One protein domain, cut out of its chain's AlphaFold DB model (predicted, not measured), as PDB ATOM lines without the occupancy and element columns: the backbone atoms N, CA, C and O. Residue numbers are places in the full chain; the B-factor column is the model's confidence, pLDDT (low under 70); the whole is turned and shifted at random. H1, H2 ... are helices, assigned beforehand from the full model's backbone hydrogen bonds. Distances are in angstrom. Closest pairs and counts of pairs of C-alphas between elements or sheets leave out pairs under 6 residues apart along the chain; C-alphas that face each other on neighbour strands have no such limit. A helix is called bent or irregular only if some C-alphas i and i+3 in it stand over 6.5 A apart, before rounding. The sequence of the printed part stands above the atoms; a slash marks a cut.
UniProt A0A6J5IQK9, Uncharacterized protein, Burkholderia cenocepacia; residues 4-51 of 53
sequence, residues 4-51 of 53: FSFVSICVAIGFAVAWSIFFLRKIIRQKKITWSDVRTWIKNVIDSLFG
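AT A GLANCE: This is residues 4 to 51 of the 53 residues of an uncharacterized protein of Burkholderia cenocepacia (UniProt A0A6J5IQK9). Two helices make an open V with arms of unequal length: the long H1 runs to the corner, a tight link turns the chain there, and the shorter H2 leads away again. The arms do not fold onto each other, and most of each stands free, residues 4 to 27 of H1 and residues 39 to 50 of H2. The printed part has 48 residues with two named helices, H1 then H2, and no named strand; its class is all helix. The whole is extended, with a radius of gyration of the C-alphas of 15.6 A, and flat, with spans of 43 by 30 by 9 A.

IN THESE COORDINATES: H1 is residues 4 to 30, 38.2 A from first to last C-alpha. It begins at C-alpha 4 at (184.622, 193.026, 178.028) and ends at C-alpha 30 at (176.006, 225.133, 159.292). H2 is residues 35 to 50, 22.2 A long, and ends at C-alpha 50 at (201.474, 214.323, 146.328). Neither helix is bent or irregular.

HOW THE PARTS SIT: The link from H1 to H2 is tight, with 4 residues between them, Lys 31 to Thr 34. H1 and H2 are apart, but only just: their closest C-alphas are 8.3 A from each other. In H1 and H2 every O i to N i+4 pair is within hydrogen-bond range.

THE WHOLE: The two C-alphas farthest apart are those of Phe 4 and Gly 51, the first and last printed residues, at 45.1 A. The printed part has no cut, and it has no long link. The mean pLDDT of the printed part is 78.1, with 84 for H1 and 75 for H2. Residue 27, residues 29 to 37 and residue 51 are under 70.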
ATOM      1  N   PHE A   4     185.296 191.782 177.670       81.25
ATOM      2  CA  PHE A   4     184.622 193.026 178.028       81.25
ATOM      3  C   PHE A   4     185.385 194.274 177.556       81.25
ATOM      4  O   PHE A   4     184.810 195.130 176.893       81.25
ATOM      5  N   SER A   5     186.697 194.344 177.805       83.81
ATOM      6  CA  SER A   5     187.541 195.463 177.368       83.81
ATOM      7  C   SER A   5     187.619 195.563 175.844       83.81
ATOM      8  O   SER A   5     187.607 196.665 175.306       83.81
ATOM      9  N   PHE A   6     187.654 194.426 175.142       85.81
ATOM     10  CA  PHE A   6     187.646 194.403 173.678       85.81
ATOM     11  C   PHE A   6     186.340 194.977 173.110       85.81
ATOM     12  O   PHE A   6     186.370 195.857 172.252       85.81
ATOM     13  N   VAL A   7     185.191 194.549 173.642       89.00
ATOM     14  CA  VAL A   7     183.879 195.068 173.228       89.00
ATOM     15  C   VAL A   7     183.761 196.564 173.532       89.00
ATOM     16  O   VAL A   7     183.314 197.322 172.672       89.00
ATOM     17  N   SER A   8     184.222 197.022 174.702       89.19
ATOM     18  CA  SER A   8     184.222 198.449 175.049       89.19
ATOM     19  C   SER A   8     185.056 199.293 174.085       89.19
ATOM     20  O   SER A   8     184.612 200.370 173.688       89.19
ATOM     21  N   ILE A   9     186.230 198.809 173.667       91.25
ATOM     22  CA  ILE A   9     187.086 199.508 172.695       91.25
ATOM     23  C   ILE A   9     186.392 199.588 171.330       91.25
ATOM     24  O   ILE A   9     186.338 200.665 170.737       91.25
ATOM     25  N   CYS A  10     185.802 198.491 170.849       88.69
ATOM     26  CA  CYS A  10     185.075 198.478 169.577       88.69
ATOM     27  C   CYS A  10     183.889 199.456 169.575       88.69
ATOM     28  O   CYS A  10     183.703 200.201 168.611       88.69
ATOM     29  N   VAL A  11     183.119 199.500 170.666       91.19
ATOM     30  CA  VAL A  11     182.005 200.448 170.819       91.19
ATOM     31  C   VAL A  11     182.516 201.889 170.858       91.19
ATOM     32  O   VAL A  11     181.958 202.744 170.176       91.19
ATOM     33  N   ALA A  12     183.602 202.159 171.588       90.62
ATOM     34  CA  ALA A  12     184.195 203.491 171.665       90.62
ATOM     35  C   ALA A  12     184.686 203.990 170.294       90.62
ATOM     36  O   ALA A  12     184.417 205.134 169.927       90.62
ATOM     37  N   ILE A  13     185.342 203.129 169.510       92.50
ATOM     38  CA  ILE A  13     185.789 203.459 168.147       92.50
ATOM     39  C   ILE A  13     184.583 203.729 167.243       92.50
ATOM     40  O   ILE A  13     184.553 204.746 166.549       92.50
ATOM     41  N   GLY A  14     183.559 202.870 167.283       91.12
ATOM     42  CA  GLY A  14     182.335 203.065 166.503       91.12
ATOM     43  C   GLY A  14     181.641 204.388 166.832       91.12
ATOM     44  O   GLY A  14     181.241 205.126 165.929       91.12
ATOM     45  N   PHE A  15     181.572 204.736 168.119       91.38
ATOM     46  CA  PHE A  15     180.987 205.992 168.579       91.38
ATOM     47  C   PHE A  15     181.811 207.206 168.139       91.38
ATOM     48  O   PHE A  15     181.246 208.187 167.661       91.38
ATOM     49  N   ALA A  16     183.143 207.131 168.224       89.62
ATOM     50  CA  ALA A  16     184.038 208.195 167.773       89.62
ATOM     51  C   ALA A  16     183.911 208.457 166.263       89.62
ATOM     52  O   ALA A  16     183.817 209.611 165.839       89.62
ATOM     53  N   VAL A  17     183.838 207.399 165.448       90.31
ATOM     54  CA  VAL A  17     183.645 207.515 163.994       90.31
ATOM     55  C   VAL A  17     182.271 208.109 163.676       90.31
ATOM     56  O   VAL A  17     182.180 209.062 162.900       90.31
ATOM     57  N   ALA A  18     181.206 207.610 164.309       85.62
ATOM     58  CA  ALA A  18     179.855 208.133 164.114       85.62
ATOM     59  C   ALA A  18     179.752 209.618 164.502       85.62
ATOM     60  O   ALA A  18     179.181 210.419 163.757       85.62
ATOM     61  N   TRP A  19     180.359 209.999 165.628       87.38
ATOM     62  CA  TRP A  19     180.399 211.381 166.097       87.38
ATOM     63  C   TRP A  19     181.172 212.285 165.140       87.38
ATOM     64  O   TRP A  19     180.706 213.376 164.812       87.38
ATOM     65  N   SER A  20     182.314 211.814 164.633       86.56
ATOM     66  CA  SER A  20     183.128 212.537 163.654       86.56
ATOM     67  C   SER A  20     182.349 212.809 162.361       86.56
ATOM     68  O   SER A  20     182.284 213.949 161.899       86.56
ATOM     69  N   ILE A  21     181.640 211.806 161.827       85.25
ATOM     70  CA  ILE A  21     180.796 211.960 160.629       85.25
ATOM     71  C   ILE A  21     179.645 212.941 160.888       85.25
ATOM     72  O   ILE A  21     179.344 213.788 160.041       85.25
ATOM     73  N   PHE A  22     178.988 212.847 162.046       84.56
ATOM     74  CA  PHE A  22     177.874 213.730 162.391       84.56
ATOM     75  C   PHE A  22     178.333 215.180 162.560       84.56
ATOM     76  O   PHE A  22     177.682 216.105 162.072       84.56
ATOM     77  N   PHE A  23     179.487 215.378 163.197       81.56
ATOM     78  CA  PHE A  23     180.118 216.680 163.352       81.56
ATOM     79  C   PHE A  23     180.517 217.274 161.999       81.56
ATOM     80  O   PHE A  23     180.193 218.430 161.724       81.56
ATOM     81  N   LEU A  24     181.101 216.469 161.109       79.69
ATOM     82  CA  LEU A  24     181.445 216.883 159.750       79.69
ATOM     83  C   LEU A  24     180.194 217.293 158.958       79.69
ATOM     84  O   LEU A  24     180.151 218.379 158.383       79.69
ATOM     85  N   ARG A  25     179.123 216.486 158.999       76.88
ATOM     86  CA  ARG A  25     177.830 216.828 158.380       76.88
ATOM     87  C   ARG A  25     177.234 218.109 158.962       76.88
ATOM     88  O   ARG A  25     176.690 218.920 158.215       76.88
ATOM     89  N   LYS A  26     177.335 218.307 160.279       75.06
ATOM     90  CA  LYS A  26     176.837 219.509 160.961       75.06
ATOM     91  C   LYS A  26     177.628 220.750 160.553       75.06
ATOM     92  O   LYS A  26     177.004 221.770 160.286       75.06
ATOM     93  N   ILE A  27     178.955 220.661 160.432       69.50
ATOM     94  CA  ILE A  27     179.801 221.752 159.924       69.50
ATOM     95  C   ILE A  27     179.443 222.087 158.478       69.50
ATOM     96  O   ILE A  27     179.227 223.259 158.173       69.50
ATOM     97  N   ILE A  28     179.319 221.078 157.609       70.19
ATOM     98  CA  ILE A  28     178.931 221.266 156.203       70.19
ATOM     99  C   ILE A  28     177.581 221.994 156.121       70.19
ATOM    100  O   ILE A  28     177.441 222.970 155.386       70.19
ATOM    101  N   ARG A  29     176.601 221.573 156.935       64.62
ATOM    102  CA  ARG A  29     175.252 222.158 156.951       64.62
ATOM    103  C   ARG A  29     175.211 223.570 157.544       64.62
ATOM    104  O   ARG A  29     174.450 224.397 157.057       64.62
ATOM    105  N   GLN A  30     175.999 223.846 158.585       64.50
ATOM    106  CA  GLN A  30     176.006 225.133 159.292       64.50
ATOM    107  C   GLN A  30     176.815 226.205 158.558       64.50
ATOM    108  O   GLN A  30     176.392 227.355 158.514       64.50
ATOM    109  N   LYS A  31     177.951 225.851 157.946       58.22
ATOM    110  CA  LYS A  31     178.801 226.841 157.272       58.22
ATOM    111  C   LYS A  31     178.391 227.159 155.826       58.22
ATOM    112  O   LYS A  31     179.075 227.964 155.208       58.22
ATOM    113  N   LYS A  32     177.326 226.559 155.260       57.38
ATOM    114  CA  LYS A  32     177.055 226.630 153.800       57.38
ATOM    115  C   LYS A  32     178.328 226.312 152.986       57.38
ATOM    116  O   LYS A  32     178.547 226.877 151.920       57.38
ATOM    117  N   ILE A  33     179.182 225.420 153.500       55.62
ATOM    118  CA  ILE A  33     180.339 224.938 152.747       55.62
ATOM    119  C   ILE A  33     179.736 224.091 151.646       55.62
ATOM    120  O   ILE A  33     179.189 223.011 151.884       55.62
ATOM    121  N   THR A  34     179.734 224.657 150.450       61.66
ATOM    122  CA  THR A  34     179.145 224.002 149.295       61.66
ATOM    123  C   THR A  34     179.997 222.768 149.017       61.66
ATOM    124  O   THR A  34     181.195 222.762 149.289       61.66
ATOM    125  N   TRP A  35     179.421 221.699 148.466       57.97
ATOM    126  CA  TRP A  35     180.189 220.500 148.083       57.97
ATOM    127  C   TRP A  35     181.414 220.849 147.203       57.97
ATOM    128  O   TRP A  35     182.429 220.157 147.226       57.97
ATOM    129  N   SER A  36     181.332 221.986 146.503       63.88
ATOM    130  CA  SER A  36     182.422 222.648 145.782       63.88
ATOM    131  C   SER A  36     183.624 223.023 146.665       63.88
ATOM    132  O   SER A  36     184.751 222.701 146.310       63.88
ATOM    133  N   ASP A  37     183.411 223.627 147.839       67.06
ATOM    134  CA  ASP A  37     184.492 224.002 148.765       67.06
ATOM    135  C   ASP A  37     185.200 222.771 149.333       67.06
ATOM    136  O   ASP A  37     186.425 222.744 149.432       67.06
ATOM    137  N   VAL A  38     184.443 221.715 149.653       71.19
ATOM    138  CA  VAL A  38     185.015 220.445 150.131       71.19
ATOM    139  C   VAL A  38     185.854 219.792 149.035       71.19
ATOM    140  O   VAL A  38     186.950 219.306 149.305       71.19
ATOM    141  N   ARG A  39     185.375 219.810 147.784       77.19
ATOM    142  CA  ARG A  39     186.111 219.262 146.639       77.19
ATOM    143  C   ARG A  39     187.403 220.033 146.373       77.19
ATOM    144  O   ARG A  39     188.432 219.404 146.144       77.19
ATOM    145  N   THR A  40     187.361 221.363 146.439       79.69
ATOM    146  CA  THR A  40     188.545 222.226 146.303       79.69
ATOM    147  C   THR A  40     189.534 221.986 147.438       79.69
ATOM    148  O   THR A  40     190.729 221.855 147.187       79.69
ATOM    149  N   TRP A  41     189.048 221.839 148.673       77.25
ATOM    150  CA  TRP A  41     189.899 221.537 149.822       77.25
ATOM    151  C   TRP A  41     190.581 220.172 149.691       77.25
ATOM    152  O   TRP A  41     191.796 220.089 149.830       77.25
ATOM    153  N   ILE A  42     189.839 219.114 149.337       82.25
ATOM    154  CA  ILE A  42     190.411 217.777 149.105       82.25
ATOM    155  C   ILE A  42     191.429 217.817 147.966       82.25
ATOM    156  O   ILE A  42     192.495 217.224 148.094       82.25
ATOM    157  N   LYS A  43     191.130 218.528 146.871       79.69
ATOM    158  CA  LYS A  43     192.067 218.663 145.756       79.69
ATOM    159  C   LYS A  43     193.358 219.341 146.208       79.69
ATOM    160  O   LYS A  43     194.407 218.767 145.973       79.69
ATOM    161  N   ASN A  44     193.288 220.456 146.936       82.19
ATOM    162  CA  ASN A  44     194.476 221.132 147.471       82.19
ATOM    163  C   ASN A  44     195.263 220.273 148.470       82.19
ATOM    164  O   ASN A  44     196.488 220.338 148.497       82.19
ATOM    165  N   VAL A  45     194.579 219.476 149.294       79.81
ATOM    166  CA  VAL A  45     195.232 218.563 150.241       79.81
ATOM    167  C   VAL A  45     195.949 217.435 149.502       79.81
ATOM    168  O   VAL A  45     197.090 217.134 149.830       79.81
ATOM    169  N   ILE A  46     195.318 216.839 148.487       81.38
ATOM    170  CA  ILE A  46     195.952 215.830 147.627       81.38
ATOM    171  C   ILE A  46     197.140 216.451 146.882       81.38
ATOM    172  O   ILE A  46     198.216 215.870 146.880       81.38
ATOM    173  N   ASP A  47     196.978 217.645 146.317       80.81
ATOM    174  CA  ASP A  47     198.034 218.363 145.597       80.81
ATOM    175  C   ASP A  47     199.239 218.666 146.506       80.81
ATOM    176  O   ASP A  47     200.377 218.372 146.156       80.81
ATOM    177  N   SER A  48     198.987 219.121 147.741       73.44
ATOM    178  CA  SER A  48     200.036 219.352 148.749       73.44
ATOM    179  C   SER A  48     200.711 218.070 149.236       73.44
ATOM    180  O   SER A  48     201.890 218.096 149.574       73.44
ATOM    181  N   LEU A  49     199.983 216.955 149.316       72.00
ATOM    182  CA  LEU A  49     200.530 215.678 149.788       72.00
ATOM    183  C   LEU A  49     201.309 214.933 148.704       72.00
ATOM    184  O   LEU A  49     202.283 214.253 149.016       72.00
ATOM    185  N   PHE A  50     200.873 215.036 147.451       75.75
ATOM    186  CA  PHE A  50     201.474 214.323 146.328       75.75
ATOM    187  C   PHE A  50     202.384 215.202 145.470       75.75
ATOM    188  O   PHE A  50     203.035 214.674 144.571       75.75
ATOM    189  N   GLY A  51     202.472 216.504 145.760       57.66
ATOM    190  CA  GLY A  51     203.440 217.413 145.151       57.66
ATOM    191  C   GLY A  51     203.367 217.446 143.626       57.66
ATOM    192  O   GLY A  51     204.403 217.568 142.981       57.66
TER     193      GLY A  51